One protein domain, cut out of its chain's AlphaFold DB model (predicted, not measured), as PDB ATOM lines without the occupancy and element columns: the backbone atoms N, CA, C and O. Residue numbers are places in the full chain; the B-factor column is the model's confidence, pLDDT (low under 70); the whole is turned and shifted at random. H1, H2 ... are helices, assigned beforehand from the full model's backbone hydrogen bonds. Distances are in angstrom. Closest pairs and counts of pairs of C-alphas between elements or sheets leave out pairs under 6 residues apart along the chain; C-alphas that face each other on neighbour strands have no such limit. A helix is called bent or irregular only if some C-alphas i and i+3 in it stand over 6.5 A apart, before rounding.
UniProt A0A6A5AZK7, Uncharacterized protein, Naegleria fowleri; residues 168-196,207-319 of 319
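Overview. This is residues 168 to 196 and 207 to 319 of the 319 residues of an uncharacterized protein of Naegleria fowleri (UniProt A0A6A5AZK7). Helix H5 runs through the middle of a crowd of mostly crossed helices: H2, H3 and H10 pack round it towards one end of the long axis, and H1, H6, H8 and H9 make a cluster towards the other. H4 lies out beyond the first group, and H7 lies beyond the second, where residues 272 to 277 stick out. The printed part has 142 residues with ten named helices, H1 to H10 in order, and no named strand; the class is all helix. It is compact, with a radius of gyration of the C-alphas of 15.2 A, and spans 52 by 35 by 28 A.

Arrangement. Begin with H5, residues 245 to 258, the hub, which touches five helices. Look at its residues 252 to 257 and you find H1, residues 172 to 179: they touch at Asn 177 and Ala 257, closest C-alphas 5.0 A apart, at a shallow tilt of 11 degrees, the same way. H10, residues 303 to 316, touches H5 at C-alphas 305 and 255, 4.9 A apart, at a steep tilt of 56 degrees, opposite ways. H2, residues 211 to 224, touches H5 at C-alphas 220 and 254, 7.0 A apart, at a steep tilt of 67 degrees, only just short of about perpendicular. H3, residues 227 to 235, touches H5 at C-alphas 233 and 247, 5.7 A apart. H9, residues 292 to 300, touches H5 at C-alphas 299 and 256, 6.4 A apart, about perpendicular at 73 degrees. Outward from H9, H6, residues 260 to 270, touches it at C-alphas 263 and 298, 5.4 A apart. H8, residues 283 to 289, touches H6 at C-alphas 283 and 264, 6.6 A apart. H7, residues 275 to 280, is close to H6 but not clearly touching, C-alphas 278 and 268 being 6.4 A apart. H4, residues 237 to 242, is close to H3 but not clearly touching, with C-alphas 240 and 233 7.9 A apart. Every O i to N i+4 pair is within hydrogen-bond range in H1, H2, H3, H5, H6, H7, H8 and H9; H10 has 5 of 10, and H4 0 of 2, beside 2 of 3 O i to N i+3 pairs.

Along the chain. Find C-alpha 172 at (102.775, -26.761, 23.236), where H1 begins. H5 starts at C-alpha 245, (100.940, -42.679, 24.870), and runs 19.8 A. H2 measures 20.0 A, and H10 21.1 A, ending at C-alpha 316, (105.352, -50.815, 8.083). H4 is irregular: C-alphas 238 and 241 are 7.3 A apart.

Size, cuts and confidence. The C-alphas farthest apart, of Arg 276 and Glu 319, are 51.8 A apart. Residues 197 to 206 are not printed; C-alphas 196 and 207 are 5.6 A apart across this cut, in the link from H1 to H2. The links printed whole are tight. Fourteen residues have pLDDT under 70, among them 237 to 242.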
ATOM      1  N   VAL A 168      94.444 -25.479  25.482       93.38
ATOM      2  CA  VAL A 168      95.303 -25.978  24.393       93.38
ATOM      3  C   VAL A 168      96.713 -25.379  24.451       93.38
ATOM      4  O   VAL A 168      97.669 -26.045  24.071       93.38
ATOM      5  N   THR A 169      96.879 -24.179  25.022       93.12
ATOM      6  CA  THR A 169      98.196 -23.542  25.235       93.12
ATOM      7  C   THR A 169      99.134 -24.382  26.112       93.12
ATOM      8  O   THR A 169     100.352 -24.235  26.032       93.12
ATOM      9  N   LYS A 170      98.578 -25.297  26.920       88.69
ATOM     10  CA  LYS A 170      99.322 -26.243  27.766       88.69
ATOM     11  C   LYS A 170      99.849 -27.454  26.984       88.69
ATOM     12  O   LYS A 170     100.645 -28.211  27.528       88.69
ATOM     13  N   VAL A 171      99.414 -27.639  25.733       92.31
ATOM     14  CA  VAL A 171      99.889 -28.681  24.811       92.31
ATOM     15  C   VAL A 171     100.680 -28.009  23.696       92.31
ATOM     16  O   VAL A 171     100.181 -27.785  22.590       92.31
ATOM     17  N   SER A 172     101.908 -27.622  24.039       92.25
ATOM     18  CA  SER A 172     102.775 -26.761  23.236       92.25
ATOM     19  C   SER A 172     102.952 -27.241  21.796       92.25
ATOM     20  O   SER A 172     102.881 -26.427  20.882       92.25
ATOM     21  N   VAL A 173     103.090 -28.544  21.561       93.25
ATOM     22  CA  VAL A 173     103.254 -29.120  20.223       93.25
ATOM     23  C   VAL A 173     102.041 -28.850  19.327       93.25
ATOM     24  O   VAL A 173     102.194 -28.365  18.209       93.25
ATOM     25  N   ILE A 174     100.822 -29.072  19.831       95.19
ATOM     26  CA  ILE A 174      99.581 -28.818  19.084       95.19
ATOM     27  C   ILE A 174      99.384 -27.314  18.926       95.19
ATOM     28  O   ILE A 174      99.119 -26.833  17.824       95.19
ATOM     29  N   TYR A 175      99.541 -26.568  20.019       95.88
ATOM     30  CA  TYR A 175      99.385 -25.121  20.026       95.88
ATOM     31  C   TYR A 175     100.315 -24.442  19.014       95.88
ATOM     32  O   TYR A 175      99.862 -23.641  18.196       95.88
ATOM     33  N   ASN A 176     101.596 -24.810  19.008       94.81
ATOM     34  CA  ASN A 176     102.599 -24.255  18.106       94.81
ATOM     35  C   ASN A 176     102.323 -24.622  16.647       94.81
ATOM     36  O   ASN A 176     102.482 -23.759  15.789       94.81
ATOM     37  N   ASN A 177     101.866 -25.845  16.363       95.00
ATOM     38  CA  ASN A 177     101.514 -26.261  15.004       95.00
ATOM     39  C   ASN A 177     100.338 -25.462  14.425       95.00
ATOM     40  O   ASN A 177     100.315 -25.180  13.228       95.00
ATOM     41  N   LEU A 178      99.365 -25.093  15.264       95.00
ATOM     42  CA  LEU A 178      98.207 -24.298  14.847       95.00
ATOM     43  C   LEU A 178      98.525 -22.799  14.763       95.00
ATOM     44  O   LEU A 178      98.028 -22.117  13.872       95.00
ATOM     45  N   LYS A 179      99.367 -22.297  15.670       93.12
ATOM     46  CA  LYS A 179      99.826 -20.901  15.709       93.12
ATOM     47  C   LYS A 179     100.814 -20.571  14.593       93.12
ATOM     48  O   LYS A 179     100.756 -19.492  14.012       93.12
ATOM     49  N   ASN A 180     101.717 -21.502  14.303       91.56
ATOM     50  CA  ASN A 180     102.783 -21.359  13.319       91.56
ATOM     51  C   ASN A 180     102.719 -22.534  12.326       91.56
ATOM     52  O   ASN A 180     103.489 -23.491  12.464       91.56
ATOM     53  N   PRO A 181     101.814 -22.485  11.328       90.56
ATOM     54  CA  PRO A 181     101.691 -23.546  10.337       90.56
ATOM     55  C   PRO A 181     103.025 -23.839   9.649       90.56
ATOM     56  O   PRO A 181     103.789 -22.936   9.299       90.56
ATOM     57  N   ILE A 182     103.307 -25.123   9.443       93.25
ATOM     58  CA  ILE A 182     104.580 -25.567   8.882       93.25
ATOM     59  C   ILE A 182     104.633 -25.221   7.395       93.25
ATOM     60  O   ILE A 182     103.818 -25.703   6.616       93.25
ATOM     61  N   MET A 183     105.631 -24.434   6.997       93.06
ATOM     62  CA  MET A 183     105.845 -24.039   5.601       93.06
ATOM     63  C   MET A 183     106.784 -25.003   4.866       93.06
ATOM     64  O   MET A 183     107.710 -25.560   5.470       93.06
ATOM     65  N   ASP A 184     106.582 -25.175   3.564       91.06
ATOM     66  CA  ASP A 184     107.509 -25.833   2.648       91.06
ATOM     67  C   ASP A 184     108.663 -24.896   2.241       91.06
ATOM     68  O   ASP A 184     108.816 -23.789   2.762       91.06
ATOM     69  N   GLU A 185     109.523 -25.359   1.338       90.12
ATOM     70  CA  GLU A 185     110.681 -24.606   0.851       90.12
ATOM     71  C   GLU A 185     110.290 -23.386  -0.004       90.12
ATOM     72  O   GLU A 185     111.105 -22.485  -0.185       90.12
ATOM     73  N   ASN A 186     109.044 -23.326  -0.482       90.75
ATOM     74  CA  ASN A 186     108.491 -22.225  -1.267       90.75
ATOM     75  C   ASN A 186     107.680 -21.239  -0.408       90.75
ATOM     76  O   ASN A 186     107.069 -20.314  -0.945       90.75
ATOM     77  N   GLY A 187     107.633 -21.436   0.914       88.75
ATOM     78  CA  GLY A 187     106.838 -20.615   1.827       88.75
ATOM     79  C   GLY A 187     105.336 -20.919   1.800       88.75
ATOM     80  O   GLY A 187     104.551 -20.115   2.298       88.75
ATOM     81  N   GLN A 188     104.918 -22.051   1.227       91.12
ATOM     82  CA  GLN A 188     103.527 -22.503   1.239       91.12
ATOM     83  C   GLN A 188     103.266 -23.410   2.441       91.12
ATOM     84  O   GLN A 188     104.104 -24.233   2.801       91.12
ATOM     85  N   ILE A 189     102.081 -23.309   3.047       91.19
ATOM     86  CA  ILE A 189     101.702 -24.176   4.169       91.19
ATOM     87  C   ILE A 189     101.647 -25.633   3.689       91.19
ATOM     88  O   ILE A 189     100.926 -25.972   2.747       91.19
ATOM     89  N   ILE A 190     102.377 -26.515   4.371       92.56
ATOM     90  CA  ILE A 190     102.272 -27.957   4.181       92.56
ATOM     91  C   ILE A 190     100.955 -28.412   4.804       92.56
ATOM     92  O   ILE A 190     100.821 -28.473   6.023       92.56
ATOM     93  N   GLN A 191      99.993 -28.766   3.957       89.88
ATOM     94  CA  GLN A 191      98.669 -29.193   4.394       89.88
ATOM     95  C   GLN A 191      98.216 -30.461   3.668       89.88
ATOM     96  O   GLN A 191      98.443 -30.620   2.461       89.88
ATOM     97  N   GLY A 192      97.579 -31.366   4.408       85.06
ATOM     98  CA  GLY A 192      96.931 -32.557   3.867       85.06
ATOM     99  C   GLY A 192      95.608 -32.215   3.196       85.06
ATOM    100  O   GLY A 192      94.943 -31.251   3.568       85.06
ATOM    101  N   ASP A 193      95.218 -33.006   2.203       81.06
ATOM    102  CA  ASP A 193      93.902 -32.856   1.578       81.06
ATOM    103  C   ASP A 193      92.776 -33.330   2.525       81.06
ATOM    104  O   ASP A 193      92.921 -34.366   3.178       81.06
ATOM    105  N   ASN A 194      91.680 -32.560   2.593       73.31
ATOM    106  CA  ASN A 194      90.462 -32.887   3.348       73.31
ATOM    107  C   ASN A 194      89.366 -33.529   2.501       73.31
ATOM    108  O   ASN A 194      88.273 -33.763   3.018       73.31
ATOM    109  N   SER A 195      89.593 -33.738   1.206       68.12
ATOM    110  CA  SER A 195      88.613 -34.416   0.374       68.12
ATOM    111  C   SER A 195      88.449 -35.859   0.865       68.12
ATOM    112  O   SER A 195      89.408 -36.626   0.981       68.12
ATOM    113  N   SER A 196      87.219 -36.227   1.218       60.66
ATOM    114  CA  SER A 196      86.824 -37.627   1.268       60.66
ATOM    115  C   SER A 196      86.535 -38.047  -0.168       60.66
ATOM    116  O   SER A 196      85.774 -37.379  -0.873       60.66
ATOM    117  N   VAL A 207      89.552 -42.639   3.169       64.25
ATOM    118  CA  VAL A 207      90.466 -41.546   2.823       64.25
ATOM    119  C   VAL A 207      91.695 -42.193   2.185       64.25
ATOM    120  O   VAL A 207      92.333 -43.025   2.813       64.25
ATOM    121  N   SER A 208      92.005 -41.915   0.917       70.25
ATOM    122  CA  SER A 208      93.167 -42.537   0.266       70.25
ATOM    123  C   SER A 208      94.454 -41.779   0.596       70.25
ATOM    124  O   SER A 208      94.545 -40.572   0.342       70.25
ATOM    125  N   LEU A 209      95.468 -42.488   1.093       83.81
ATOM    126  CA  LEU A 209      96.821 -41.967   1.259       83.81
ATOM    127  C   LEU A 209      97.519 -41.833  -0.108       83.81
ATOM    128  O   LEU A 209      97.797 -42.830  -0.770       83.81
ATOM    129  N   SER A 210      97.816 -40.605  -0.545       86.44
ATOM    130  CA  SER A 210      98.533 -40.362  -1.807       86.44
ATOM    131  C   SER A 210     100.050 -40.234  -1.617       86.44
ATOM    132  O   SER A 210     100.531 -39.880  -0.540       86.44
ATOM    133  N   GLN A 211     100.825 -40.411  -2.695       87.56
ATOM    134  CA  GLN A 211     102.277 -40.169  -2.669       87.56
ATOM    135  C   GLN A 211     102.620 -38.729  -2.256       87.56
ATOM    136  O   GLN A 211     103.592 -38.490  -1.537       87.56
ATOM    137  N   THR A 212     101.800 -37.763  -2.669       88.88
ATOM    138  CA  THR A 212     101.936 -36.360  -2.265       88.88
ATOM    139  C   THR A 212     101.735 -36.193  -0.760       88.88
ATOM    140  O   THR A 212     102.504 -35.474  -0.122       88.88
ATOM    141  N   ASP A 213     100.746 -36.873  -0.172       88.75
ATOM    142  CA  ASP A 213     100.510 -36.846   1.275       88.75
ATOM    143  C   ASP A 213     101.691 -37.458   2.043       88.75
ATOM    144  O   ASP A 213     102.165 -36.863   3.011       88.75
ATOM    145  N   ILE A 214     102.240 -38.582   1.565       91.50
ATOM    146  CA  ILE A 214     103.422 -39.229   2.161       91.50
ATOM    147  C   ILE A 214     104.621 -38.271   2.171       91.50
ATOM    148  O   ILE A 214     105.286 -38.115   3.197       91.50
ATOM    149  N   VAL A 215     104.898 -37.592   1.052       92.50
ATOM    150  CA  VAL A 215     106.002 -36.620   0.962       92.50
ATOM    151  C   VAL A 215     105.796 -35.462   1.940       92.50
ATOM    152  O   VAL A 215     106.735 -35.085   2.645       92.50
ATOM    153  N   LYS A 216     104.578 -34.915   2.021       93.62
ATOM    154  CA  LYS A 216     104.237 -33.833   2.957       93.62
ATOM    155  C   LYS A 216     104.434 -34.259   4.411       93.62
ATOM    156  O   LYS A 216     105.100 -33.552   5.163       93.62
ATOM    157  N   MET A 217     103.927 -35.426   4.798       94.56
ATOM    158  CA  MET A 217     104.066 -35.921   6.167       94.56
ATOM    159  C   MET A 217     105.517 -36.240   6.529       94.56
ATOM    160  O   MET A 217     105.955 -35.859   7.608       94.56
ATOM    161  N   LYS A 218     106.316 -36.814   5.616       94.00
ATOM    162  CA  LYS A 218     107.765 -36.999   5.836       94.00
ATOM    163  C   LYS A 218     108.492 -35.669   6.070       94.00
ATOM    164  O   LYS A 218     109.394 -35.606   6.903       94.00
ATOM    165  N   LYS A 219     108.101 -34.591   5.376       94.94
ATOM    166  CA  LYS A 219     108.633 -33.241   5.643       94.94
ATOM    167  C   LYS A 219     108.217 -32.725   7.021       94.94
ATOM    168  O   LYS A 219     109.060 -32.177   7.725       94.94
ATOM    169  N   ILE A 220     106.954 -32.911   7.411       96.12
ATOM    170  CA  ILE A 220     106.454 -32.519   8.740       96.12
ATOM    171  C   ILE A 220     107.201 -33.271   9.841       96.12
ATOM    172  O   ILE A 220     107.702 -32.626  10.758       96.12
ATOM    173  N   ILE A 221     107.342 -34.596   9.721       95.44
ATOM    174  CA  ILE A 221     108.070 -35.438  10.681       95.44
ATOM    175  C   ILE A 221     109.476 -34.877  10.912       95.44
ATOM    176  O   ILE A 221     109.834 -34.629  12.057       95.44
ATOM    177  N   ARG A 222     110.216 -34.555   9.843       94.75
ATOM    178  CA  ARG A 222     111.559 -33.959   9.951       94.75
ATOM    179  C   ARG A 222     111.568 -32.581  10.602       94.75
ATOM    180  O   ARG A 222     112.423 -32.283  11.429       94.75
ATOM    181  N   LYS A 223     110.626 -31.711  10.228       94.38
ATOM    182  CA  LYS A 223     110.548 -30.347  10.778       94.38
ATOM    183  C   LYS A 223     110.174 -30.337  12.260       94.38
ATOM    184  O   LYS A 223     110.670 -29.486  12.992       94.38
ATOM    185  N   LEU A 224     109.349 -31.289  12.693       94.19
ATOM    186  CA  LEU A 224     108.958 -31.479  14.091       94.19
ATOM    187  C   LEU A 224     109.884 -32.422  14.868       94.19
ATOM    188  O   LEU A 224     109.685 -32.601  16.065       94.19
ATOM    189  N   LYS A 225     110.893 -33.003  14.208       94.56
ATOM    190  CA  LYS A 225     111.827 -33.989  14.770       94.56
ATOM    191  C   LYS A 225     111.147 -35.258  15.315       94.56
ATOM    192  O   LYS A 225     111.609 -35.861  16.278       94.56
ATOM    193  N   LEU A 226     110.020 -35.665  14.726       93.56
ATOM    194  CA  LEU A 226     109.204 -36.795  15.193       93.56
ATOM    195  C   LEU A 226     109.752 -38.175  14.787       93.56
ATOM    196  O   LEU A 226     109.059 -39.171  14.987       93.56
ATOM    197  N   GLU A 227     110.955 -38.273  14.219       92.94
ATOM    198  CA  GLU A 227     111.526 -39.533  13.726       92.94
ATOM    199  C   GLU A 227     111.557 -40.602  14.820       92.94
ATOM    200  O   GLU A 227     110.946 -41.649  14.645       92.94
ATOM    201  N   LYS A 228     112.119 -40.300  15.999       90.00
ATOM    202  CA  LYS A 228     112.171 -41.280  17.099       90.00
ATOM    203  C   LYS A 228     110.791 -41.755  17.549       90.00
ATOM    204  O   LYS A 228     110.636 -42.913  17.899       90.00
ATOM    205  N   HIS A 229     109.788 -40.873  17.559       87.69
ATOM    206  CA  HIS A 229     108.422 -41.289  17.895       87.69
ATOM    207  C   HIS A 229     107.804 -42.137  16.793       87.69
ATOM    208  O   HIS A 229     107.032 -43.033  17.101       87.69
ATOM    209  N   THR A 230     108.146 -41.868  15.532       89.88
ATOM    210  CA  THR A 230     107.744 -42.724  14.413       89.88
ATOM    211  C   THR A 230     108.319 -44.124  14.618       89.88
ATOM    212  O   THR A 230     107.563 -45.085  14.567       89.88
ATOM    213  N   ASP A 231     109.603 -44.228  14.968       88.69
ATOM    214  CA  ASP A 231     110.258 -45.507  15.258       88.69
ATOM    215  C   ASP A 231     109.611 -46.209  16.465       88.69
ATOM    216  O   ASP A 231     109.246 -47.374  16.372       88.69
ATOM    217  N   TYR A 232     109.352 -45.493  17.571       88.31
ATOM    218  CA  TYR A 232     108.654 -46.062  18.735       88.31
ATOM    219  C   TYR A 232     107.272 -46.620  18.376       88.31
ATOM    220  O   TYR A 232     106.900 -47.687  18.854       88.31
ATOM    221  N   VAL A 233     106.519 -45.905  17.533       87.25
ATOM    222  CA  VAL A 233     105.203 -46.343  17.051       87.25
ATOM    223  C   VAL A 233     105.311 -47.570  16.139       87.25
ATOM    224  O   VAL A 233     104.434 -48.428  16.188       87.25
ATOM    225  N   LEU A 234     106.346 -47.651  15.299       86.12
ATOM    226  CA  LEU A 234     106.568 -48.776  14.383       86.12
ATOM    227  C   LEU A 234     107.077 -50.038  15.101       86.12
ATOM    228  O   LEU A 234     106.718 -51.150  14.701       86.12
ATOM    229  N   ASP A 235     107.853 -49.869  16.174       83.38
ATOM    230  CA  ASP A 235     108.263 -50.951  17.077       83.38
ATOM    231  C   ASP A 235     107.043 -51.571  17.777       83.38
ATOM    232  O   ASP A 235     106.903 -52.792  17.834       83.38
ATOM    233  N   ASP A 236     106.129 -50.724  18.257       74.81
ATOM    234  CA  ASP A 236     104.930 -51.130  19.001       74.81
ATOM    235  C   ASP A 236     103.687 -51.233  18.078       74.81
ATOM    236  O   ASP A 236     102.540 -51.184  18.536       74.81
ATOM    237  N   PHE A 237     103.895 -51.369  16.758       66.94
ATOM    238  CA  PHE A 237     102.840 -51.240  15.740       66.94
ATOM    239  C   PHE A 237     101.712 -52.270  15.904       66.94
ATOM    240  O   PHE A 237     100.527 -51.961  15.758       66.94
ATOM    241  N   GLU A 238     102.066 -53.504  16.269       61.94
ATOM    242  CA  GLU A 238     101.101 -54.586  16.504       61.94
ATOM    243  C   GLU A 238     100.206 -54.326  17.736       61.94
ATOM    244  O   GLU A 238      99.063 -54.798  17.797       61.94
ATOM    245  N   ASP A 239     100.676 -53.484  18.665       59.38
ATOM    246  CA  ASP A 239      99.994 -53.082  19.898       59.38
ATOM    247  C   ASP A 239      99.225 -51.752  19.776       59.38
ATOM    248  O   ASP A 239      98.594 -51.296  20.744       59.38
ATOM    249  N   LEU A 240      99.141 -51.163  18.572       57.25
ATOM    250  CA  LEU A 240      98.343 -49.955  18.305       57.25
ATOM    251  C   LEU A 240      96.855 -50.114  18.609       57.25
ATOM    252  O   LEU A 240      96.144 -49.128  18.820       57.25
ATOM    253  N   LYS A 241      96.376 -51.350  18.766       59.50
ATOM    254  CA  LYS A 241      95.051 -51.639  19.331       59.50
ATOM    255  C   LYS A 241      94.846 -51.020  20.719       59.50
ATOM    256  O   LYS A 241      93.705 -50.900  21.148       59.50
ATOM    257  N   THR A 242      95.893 -50.619  21.431       59.59
ATOM    258  CA  THR A 242      95.784 -49.953  22.737       59.59
ATOM    259  C   THR A 242      95.986 -48.436  22.674       59.59
ATOM    260  O   THR A 242      95.755 -47.766  23.678       59.59
ATOM    261  N   LEU A 243      96.332 -47.890  21.497       75.06
ATOM    262  CA  LEU A 243      96.696 -46.487  21.261       75.06
ATOM    263  C   LEU A 243      97.634 -45.942  22.364       75.06
ATOM    264  O   LEU A 243      97.207 -45.105  23.177       75.06
ATOM    265  N   PRO A 244      98.883 -46.443  22.437       79.31
ATOM    266  CA  PRO A 244      99.816 -46.126  23.517       79.31
ATOM    267  C   PRO A 244     100.160 -44.624  23.579       79.31
ATOM    268  O   PRO A 244      99.951 -43.900  22.602       79.31
ATOM    269  N   PRO A 245     100.705 -44.116  24.702       83.81
ATOM    270  CA  PRO A 245     100.940 -42.679  24.870       83.81
ATOM    271  C   PRO A 245     101.827 -42.050  23.785       83.81
ATOM    272  O   PRO A 245     101.533 -40.953  23.317       83.81
ATOM    273  N   HIS A 246     102.866 -42.755  23.329       86.38
ATOM    274  CA  HIS A 246     103.749 -42.279  22.261       86.38
ATOM    275  C   HIS A 246     103.039 -42.234  20.894       86.38
ATOM    276  O   HIS A 246     103.291 -41.319  20.113       86.38
ATOM    277  N   PHE A 247     102.091 -43.148  20.638       88.06
ATOM    278  CA  PHE A 247     101.217 -43.075  19.466       88.06
ATOM    279  C   PHE A 247     100.307 -41.853  19.537       88.06
ATOM    280  O   PHE A 247     100.207 -41.136  18.551       88.06
ATOM    281  N   GLN A 248      99.691 -41.574  20.693       87.44
ATOM    282  CA  GLN A 248      98.870 -40.369  20.868       87.44
ATOM    283  C   GLN A 248      99.700 -39.108  20.588       87.44
ATOM    284  O   GLN A 248      99.285 -38.239  19.824       87.44
ATOM    285  N   ALA A 249     100.898 -39.021  21.163       91.00
ATOM    286  CA  ALA A 249     101.794 -37.888  20.961       91.00
ATOM    287  C   ALA A 249     102.162 -37.703  19.482       91.00
ATOM    288  O   ALA A 249     102.009 -36.605  18.941       91.00
ATOM    289  N   TYR A 250     102.559 -38.787  18.807       92.62
ATOM    290  CA  TYR A 250     102.819 -38.801  17.369       92.62
ATOM    291  C   TYR A 250     101.592 -38.358  16.560       92.62
ATOM    292  O   TYR A 250     101.682 -37.426  15.759       92.62
ATOM    293  N   SER A 251     100.435 -38.989  16.785       90.94
ATOM    294  CA  SER A 251      99.234 -38.788  15.978       90.94
ATOM    295  C   SER A 251      98.706 -37.365  16.114       90.94
ATOM    296  O   SER A 251      98.376 -36.739  15.107       90.94
ATOM    297  N   TYR A 252      98.665 -36.815  17.332       92.56
ATOM    298  CA  TYR A 252      98.232 -35.436  17.565       92.56
ATOM    299  C   TYR A 252      99.235 -34.416  17.023       92.56
ATOM    300  O   TYR A 252      98.814 -33.423  16.421       92.56
ATOM    301  N   ALA A 253     100.542 -34.639  17.185       94.31
ATOM    302  CA  ALA A 253     101.560 -33.736  16.655       94.31
ATOM    303  C   ALA A 253     101.530 -33.700  15.119       94.31
ATOM    304  O   ALA A 253     101.420 -32.625  14.528       94.31
ATOM    305  N   LEU A 254     101.536 -34.863  14.463       95.25
ATOM    306  CA  LEU A 254     101.500 -34.944  13.005       95.25
ATOM    307  C   LEU A 254     100.175 -34.414  12.439       95.25
ATOM    308  O   LEU A 254     100.189 -33.608  11.508       95.25
ATOM    309  N   SER A 255      99.036 -34.801  13.022       94.62
ATOM    310  CA  SER A 255      97.718 -34.383  12.524       94.62
ATOM    311  C   SER A 255      97.458 -32.894  12.730       94.62
ATOM    312  O   SER A 255      96.930 -32.249  11.829       94.62
ATOM    313  N   SER A 256      97.846 -32.311  13.872       95.06
ATOM    314  CA  SER A 256      97.678 -30.865  14.103       95.06
ATOM    315  C   SER A 256      98.473 -30.021  13.104       95.06
ATOM    316  O   SER A 256      97.970 -29.001  12.638       95.06
ATOM    317  N   ALA A 257      99.670 -30.469  12.714       95.31
ATOM    318  CA  ALA A 257     100.456 -29.823  11.669       95.31
ATOM    319  C   ALA A 257      99.836 -30.016  10.277       95.31
ATOM    320  O   ALA A 257      99.580 -29.041   9.567       95.31
ATOM    321  N   LEU A 258      99.547 -31.267   9.903       94.88
ATOM    322  CA  LEU A 258      99.032 -31.623   8.580       94.88
ATOM    323  C   LEU A 258      97.649 -31.013   8.302       94.88
ATOM    324  O   LEU A 258      97.353 -30.647   7.164       94.88
ATOM    325  N   CYS A 259      96.807 -30.899   9.327       94.12
ATOM    326  CA  CYS A 259      95.432 -30.415   9.230       94.12
ATOM    327  C   CYS A 259      95.242 -28.972   9.703       94.12
ATOM    328  O   CYS A 259      94.095 -28.546   9.823       94.12
ATOM    329  N   SER A 260      96.317 -28.229   9.977       94.25
ATOM    330  CA  SER A 260      96.285 -26.918  10.650       94.25
ATOM    331  C   SER A 260      95.135 -26.005  10.198       94.25
ATOM    332  O   SER A 260      94.226 -25.736  10.984       94.25
ATOM    333  N   ASN A 261      95.074 -25.611   8.921       93.31
ATOM    334  CA  ASN A 261      93.998 -24.736   8.434       93.31
ATOM    335  C   ASN A 261      92.599 -25.376   8.542       93.31
ATOM    336  O   ASN A 261      91.629 -24.680   8.834       93.31
ATOM    337  N   HIS A 262      92.459 -26.689   8.338       93.31
ATOM    338  CA  HIS A 262      91.170 -27.376   8.485       93.31
ATOM    339  C   HIS A 262      90.684 -27.383   9.939       93.31
ATOM    340  O   HIS A 262      89.500 -27.162  10.194       93.31
ATOM    341  N   VAL A 263      91.601 -27.562  10.892       94.44
ATOM    342  CA  VAL A 263      91.314 -27.471  12.328       94.44
ATOM    343  C   VAL A 263      90.857 -26.060  12.687       94.44
ATOM    344  O   VAL A 263      89.822 -25.914  13.329       94.44
ATOM    345  N   ILE A 264      91.542 -25.021  12.201       93.81
ATOM    346  CA  ILE A 264      91.129 -23.623  12.406       93.81
ATOM    347  C   ILE A 264      89.713 -23.374  11.872       93.81
ATOM    348  O   ILE A 264      88.865 -22.828  12.579       93.81
ATOM    349  N   GLN A 265      89.412 -23.821  10.651       92.06
ATOM    350  CA  GLN A 265      88.070 -23.670  10.079       92.06
ATOM    351  C   GLN A 265      87.008 -24.457  10.860       92.06
ATOM    352  O   GLN A 265      85.878 -23.988  11.012       92.06
ATOM    353  N   CYS A 266      87.354 -25.635  11.384       92.62
ATOM    354  CA  CYS A 266      86.483 -26.393  12.276       92.62
ATOM    355  C   CYS A 266      86.203 -25.627  13.579       92.62
ATOM    356  O   CYS A 266      85.038 -25.463  13.947       92.62
ATOM    357  N   LEU A 267      87.236 -25.083  14.228       91.94
ATOM    358  CA  LEU A 267      87.097 -24.289  15.450       91.94
ATOM    359  C   LEU A 267      86.205 -23.067  15.208       91.94
ATOM    360  O   LEU A 267      85.290 -22.819  15.993       91.94
ATOM    361  N   ARG A 268      86.373 -22.358  14.081       90.12
ATOM    362  CA  ARG A 268      85.520 -21.209  13.713       90.12
ATOM    363  C   ARG A 268      84.038 -21.586  13.627       90.12
ATOM    364  O   ARG A 268      83.184 -20.770  13.952       90.12
ATOM    365  N   LYS A 269      83.721 -22.813  13.208       87.00
ATOM    366  CA  LYS A 269      82.337 -23.310  13.126       87.00
ATOM    367  C   LYS A 269      81.789 -23.791  14.470       87.00
ATOM    368  O   LYS A 269      80.585 -23.710  14.681       87.00
ATOM    369  N   ARG A 270      82.649 -24.326  15.343       78.94
ATOM    370  CA  ARG A 270      82.250 -24.971  16.606       78.94
ATOM    371  C   ARG A 270      82.308 -24.068  17.831       78.94
ATOM    372  O   ARG A 270      81.697 -24.404  18.838       78.94
ATOM    373  N   THR A 271      83.020 -22.946  17.763       70.94
ATOM    374  CA  THR A 271      83.211 -22.069  18.922       70.94
ATOM    375  C   THR A 271      81.851 -21.576  19.436       70.94
ATOM    376  O   THR A 271      81.161 -20.864  18.703       70.94
ATOM    377  N   PRO A 272      81.463 -21.862  20.695       64.25
ATOM    378  CA  PRO A 272      80.133 -21.541  21.224       64.25
ATOM    379  C   PRO A 272      79.967 -20.048  21.572       64.25
ATOM    380  O   PRO A 272      79.142 -19.662  22.397       64.25
ATOM    381  N   LEU A 273      80.793 -19.183  20.981       69.06
ATOM    382  CA  LEU A 273      80.692 -17.736  21.101       69.06
ATOM    383  C   LEU A 273      79.662 -17.195  20.099       69.06
ATOM    384  O   LEU A 273      79.421 -17.812  19.061       69.06
ATOM    385  N   PRO A 274      79.086 -16.007  20.355       70.69
ATOM    386  CA  PRO A 274      78.222 -15.350  19.384       70.69
ATOM    387  C   PRO A 274      78.909 -15.273  18.016       70.69
ATOM    388  O   PRO A 274      80.056 -14.834  17.936       70.69
ATOM    389  N   ALA A 275      78.207 -15.640  16.939       69.25
ATOM    390  CA  ALA A 275      78.780 -15.723  15.589       69.25
ATOM    391  C   ALA A 275      79.520 -14.440  15.158       69.25
ATOM    392  O   ALA A 275      80.560 -14.504  14.509       69.25
ATOM    393  N   ARG A 276      79.033 -13.264  15.591       63.34
ATOM    394  CA  ARG A 276      79.702 -11.970  15.363       63.34
ATOM    395  C   ARG A 276      81.075 -11.876  16.035       63.34
ATOM    396  O   ARG A 276      81.993 -11.339  15.428       63.34
ATOM    397  N   LYS A 277      81.227 -12.410  17.255       74.19
ATOM    398  CA  LYS A 277      82.504 -12.433  17.981       74.19
ATOM    399  C   LYS A 277      83.497 -13.358  17.274       74.19
ATOM    400  O   LYS A 277      84.616 -12.940  17.008       74.19
ATOM    401  N   VAL A 278      83.067 -14.559  16.882       78.50
ATOM    402  CA  VAL A 278      83.929 -15.532  16.179       78.50
ATOM    403  C   VAL A 278      84.380 -15.018  14.810       78.50
ATOM    404  O   VAL A 278      85.544 -15.168  14.448       78.50
ATOM    405  N   ALA A 279      83.489 -14.359  14.062       76.12
ATOM    406  CA  ALA A 279      83.822 -13.768  12.765       76.12
ATOM    407  C   ALA A 279      84.909 -12.683  12.867       76.12
ATOM    408  O   ALA A 279      85.710 -12.536  11.950       76.12
ATOM    409  N   SER A 280      84.955 -11.949  13.984       83.38
ATOM    410  CA  SER A 280      85.963 -10.910  14.235       83.38
ATOM    411  C   SER A 280      87.283 -11.419  14.827       83.38
ATOM    412  O   SER A 280      88.244 -10.655  14.881       83.38
ATOM    413  N   MET A 281      87.351 -12.675  15.284       88.62
ATOM    414  CA  MET A 281      88.571 -13.233  15.877       88.62
ATOM    415  C   MET A 281      89.593 -13.592  14.797       88.62
ATOM    416  O   MET A 281      89.255 -14.192  13.767       88.62
ATOM    417  N   SER A 282      90.861 -13.269  15.054       91.75
ATOM    418  CA  SER A 282      91.971 -13.816  14.273       91.75
ATOM    419  C   SER A 282      92.105 -15.324  14.511       91.75
ATOM    420  O   SER A 282      91.647 -15.840  15.533       91.75
ATOM    421  N   ASP A 283      92.748 -16.042  13.584       91.38
ATOM    422  CA  ASP A 283      93.028 -17.476  13.771       91.38
ATOM    423  C   ASP A 283      93.835 -17.716  15.053       91.38
ATOM    424  O   ASP A 283      93.576 -18.662  15.788       91.38
ATOM    425  N   GLN A 284      94.738 -16.793  15.383       91.06
ATOM    426  CA  GLN A 284      95.528 -16.866  16.603       91.06
ATOM    427  C   GLN A 284      94.672 -16.752  17.868       91.06
ATOM    428  O   GLN A 284      94.796 -17.577  18.768       91.06
ATOM    429  N   GLN A 285      93.778 -15.761  17.925       92.12
ATOM    430  CA  GLN A 285      92.870 -15.588  19.064       92.12
ATOM    431  C   GLN A 285      91.944 -16.792  19.232       92.12
ATOM    432  O   GLN A 285      91.613 -17.169  20.352       92.12
ATOM    433  N   LEU A 286      91.530 -17.400  18.121       92.31
ATOM    434  CA  LEU A 286      90.710 -18.602  18.137       92.31
ATOM    435  C   LEU A 286      91.441 -19.775  18.798       92.31
ATOM    436  O   LEU A 286      90.856 -20.451  19.637       92.31
ATOM    437  N   VAL A 287      92.713 -19.990  18.452       93.62
ATOM    438  CA  VAL A 287      93.545 -21.030  19.074       93.62
ATOM    439  C   VAL A 287      93.822 -20.701  20.541       93.62
ATOM    440  O   VAL A 287      93.725 -21.587  21.383       93.62
ATOM    441  N   ASP A 288      94.114 -19.439  20.870       93.44
ATOM    442  CA  ASP A 288      94.387 -19.000  22.246       93.44
ATOM    443  C   ASP A 288      93.183 -19.183  23.182       93.44
ATOM    444  O   ASP A 288      93.367 -19.443  24.369       93.44
ATOM    445  N   GLU A 289      91.954 -19.057  22.672       91.56
ATOM    446  CA  GLU A 289      90.731 -19.261  23.459       91.56
ATOM    447  C   GLU A 289      90.241 -20.722  23.459       91.56
ATOM    448  O   GLU A 289      89.414 -21.078  24.302       91.56
ATOM    449  N   ALA A 290      90.744 -21.586  22.573       91.44
ATOM    450  CA  ALA A 290      90.255 -22.956  22.443       91.44
ATOM    451  C   ALA A 290      90.666 -23.847  23.628       91.44
ATOM    452  O   ALA A 290      91.777 -23.773  24.165       91.44
ATOM    453  N   SER A 291      89.758 -24.722  24.048       91.69
ATOM    454  CA  SER A 291      90.091 -25.839  24.932       91.69
ATOM    455  C   SER A 291      90.844 -26.935  24.175       91.69
ATOM    456  O   SER A 291      90.749 -27.049  22.950       91.69
ATOM    457  N   PHE A 292      91.573 -27.785  24.900       91.12
ATOM    458  CA  PHE A 292      92.230 -28.942  24.296       91.12
ATOM    459  C   PHE A 292      91.215 -29.887  23.632       91.12
ATOM    460  O   PHE A 292      91.471 -30.369  22.529       91.12
ATOM    461  N   PHE A 293      90.055 -30.126  24.258       85.75
ATOM    462  CA  PHE A 293      89.047 -31.029  23.694       85.75
ATOM    463  C   PHE A 293      88.383 -30.481  22.429       85.75
ATOM    464  O   PHE A 293      88.222 -31.237  21.479       85.75
ATOM    465  N   GLU A 294      88.097 -29.176  22.343       89.69
ATOM    466  CA  GLU A 294      87.590 -28.579  21.095       89.69
ATOM    467  C   GLU A 294      88.576 -28.784  19.933       89.69
ATOM    468  O   GLU A 294      88.175 -29.127  18.818       89.69
ATOM    469  N   VAL A 295      89.875 -28.610  20.198       93.75
ATOM    470  CA  VAL A 295      90.930 -28.819  19.200       93.75
ATOM    471  C   VAL A 295      91.076 -30.293  18.842       93.75
ATOM    472  O   VAL A 295      91.141 -30.620  17.658       93.75
ATOM    473  N   SER A 296      91.095 -31.181  19.836       90.56
ATOM    474  CA  SER A 296      91.170 -32.634  19.649       90.56
ATOM    475  C   SER A 296      90.002 -33.153  18.806       90.56
ATOM    476  O   SER A 296      90.229 -33.840  17.810       90.56
ATOM    477  N   ASP A 297      88.775 -32.733  19.113       86.25
ATOM    478  CA  ASP A 297      87.589 -33.096  18.340       86.25
ATOM    479  C   ASP A 297      87.657 -32.547  16.912       86.25
ATOM    480  O   ASP A 297      87.252 -33.209  15.950       86.25
ATOM    481  N   CYS A 298      88.175 -31.325  16.746       92.38
ATOM    482  CA  CYS A 298      88.381 -30.763  15.422       92.38
ATOM    483  C   CYS A 298      89.421 -31.550  14.625       92.38
ATOM    484  O   CYS A 298      89.127 -31.864  13.476       92.38
ATOM    485  N   ILE A 299      90.558 -31.929  15.220       92.69
ATOM    486  CA  ILE A 299      91.569 -32.796  14.596       92.69
ATOM    487  C   ILE A 299      90.930 -34.117  14.162       92.69
ATOM    488  O   ILE A 299      90.987 -34.445  12.979       92.69
ATOM    489  N   ALA A 300      90.261 -34.820  15.080       87.12
ATOM    490  CA  ALA A 300      89.653 -36.125  14.823       87.12
ATOM    491  C   ALA A 300      88.561 -36.085  13.739       87.12
ATOM    492  O   ALA A 300      88.333 -37.069  13.043       87.12
ATOM    493  N   SER A 301      87.888 -34.943  13.571       85.31
ATOM    494  CA  SER A 301      86.872 -34.770  12.525       85.31
ATOM    495  C   SER A 301      87.435 -34.459  11.132       85.31
ATOM    496  O   SER A 301      86.660 -34.434  10.176       85.31
ATOM    497  N   GLN A 302      88.743 -34.205  10.988       88.25
ATOM    498  CA  GLN A 302      89.338 -33.915   9.680       88.25
ATOM    499  C   GLN A 302      89.805 -35.196   8.974       88.25
ATOM    500  O   GLN A 302      90.641 -35.908   9.534       88.25
ATOM    501  N   PRO A 303      89.388 -35.454   7.719       87.06
ATOM    502  CA  PRO A 303      89.921 -36.540   6.891       87.06
ATOM    503  C   PRO A 303      91.452 -36.606   6.814       87.06
ATOM    504  O   PRO A 303      92.021 -37.693   6.829       87.06
ATOM    505  N   CYS A 304      92.145 -35.464   6.798       88.50
ATOM    506  CA  CYS A 304      93.611 -35.454   6.789       88.50
ATOM    507  C   CYS A 304      94.241 -36.071   8.055       88.50
ATOM    508  O   CYS A 304      95.378 -36.523   7.983       88.50
ATOM    509  N   SER A 305      93.528 -36.143   9.188       89.50
ATOM    510  CA  SER A 305      94.041 -36.782  10.409       89.50
ATOM    511  C   SER A 305      94.136 -38.303  10.262       89.50
ATOM    512  O   SER A 305      95.094 -38.906  10.737       89.50
ATOM    513  N   MET A 306      93.212 -38.918   9.515       84.12
ATOM    514  CA  MET A 306      93.240 -40.356   9.228       84.12
ATOM    515  C   MET A 306      94.459 -40.738   8.384       84.12
ATOM    516  O   MET A 306      95.073 -41.770   8.627       84.12
ATOM    517  N   LYS A 307      94.906 -39.851   7.484       86.12
ATOM    518  CA  LYS A 307      96.115 -40.073   6.673       86.12
ATOM    519  C   LYS A 307      97.390 -40.195   7.511       86.12
ATOM    520  O   LYS A 307      98.326 -40.865   7.084       86.12
ATOM    521  N   ALA A 308      97.446 -39.552   8.681       82.06
ATOM    522  CA  ALA A 308      98.574 -39.694   9.602       82.06
ATOM    523  C   ALA A 308      98.657 -41.114  10.185       82.06
ATOM    524  O   ALA A 308      99.752 -41.595  10.456       82.06
ATOM    525  N   VAL A 309      97.509 -41.780  10.346       80.31
ATOM    526  CA  VAL A 309      97.437 -43.186  10.758       80.31
ATOM    527  C   VAL A 309      97.803 -44.093   9.584       80.31
ATOM    528  O   VAL A 309      98.715 -44.903   9.729       80.31
ATOM    529  N   ASP A 310      97.209 -43.877   8.404       84.38
ATOM    530  CA  ASP A 310      97.498 -44.666   7.192       84.38
ATOM    531  C   ASP A 310      98.984 -44.614   6.789       84.38
ATOM    532  O   ASP A 310      99.519 -45.547   6.185       84.38
ATOM    533  N   LEU A 311      99.682 -43.512   7.098       88.38
ATOM    534  CA  LEU A 311     101.122 -43.405   6.865       88.38
ATOM    535  C   LEU A 311     101.898 -44.486   7.614       88.38
ATOM    536  O   LEU A 311     102.877 -44.997   7.077       88.38
ATOM    537  N   LEU A 312     101.497 -44.810   8.840       85.06
ATOM    538  CA  LEU A 312     102.199 -45.801   9.641       85.06
ATOM    539  C   LEU A 312     102.021 -47.204   9.052       85.06
ATOM    540  O   LEU A 312     103.010 -47.921   8.927       85.06
ATOM    541  N   ASP A 313     100.809 -47.546   8.594       82.38
ATOM    542  CA  ASP A 313     100.559 -48.784   7.841       82.38
ATOM    543  C   ASP A 313     101.466 -48.857   6.604       82.38
ATOM    544  O   ASP A 313     102.142 -49.859   6.366       82.38
ATOM    545  N   HIS A 314     101.549 -47.763   5.840       85.44
ATOM    546  CA  HIS A 314     102.419 -47.687   4.669       85.44
ATOM    547  C   HIS A 314     103.899 -47.881   5.020       85.44
ATOM    548  O   HIS A 314     104.589 -48.649   4.350       85.44
ATOM    549  N   LEU A 315     104.400 -47.204   6.058       86.00
ATOM    550  CA  LEU A 315     105.791 -47.341   6.492       86.00
ATOM    551  C   LEU A 315     106.094 -48.773   6.937       86.00
ATOM    552  O   LEU A 315     107.138 -49.295   6.556       86.00
ATOM    553  N   LYS A 316     105.163 -49.434   7.636       80.19
ATOM    554  CA  LYS A 316     105.352 -50.815   8.083       80.19
ATOM    555  C   LYS A 316     105.458 -51.808   6.929       80.19
ATOM    556  O   LYS A 316     106.244 -52.739   7.001       80.19
ATOM    557  N   THR A 317     104.702 -51.606   5.848       78.94
ATOM    558  CA  THR A 317     104.773 -52.486   4.662       78.94
ATOM    559  C   THR A 317     106.075 -52.377   3.863       78.94
ATOM    560  O   THR A 317     106.301 -53.188   2.966       78.94
ATOM    561  N   LEU A 318     106.900 -51.360   4.133       74.56
ATOM    562  CA  LEU A 318     108.186 -51.146   3.469       74.56
ATOM    563  C   LEU A 318     109.380 -51.722   4.250       74.56
ATOM    564  O   LEU A 318     110.480 -51.739   3.693       74.56
ATOM    565  N   GLU A 319     109.174 -52.143   5.503       60.91
ATOM    566  CA  GLU A 319     110.148 -52.876   6.332       60.91
ATOM    567  C   GLU A 319     110.143 -54.375   6.007       60.91
ATOM    568  O   GLU A 319     111.253 -54.951   5.928       60.91
TER     569      GLU A 319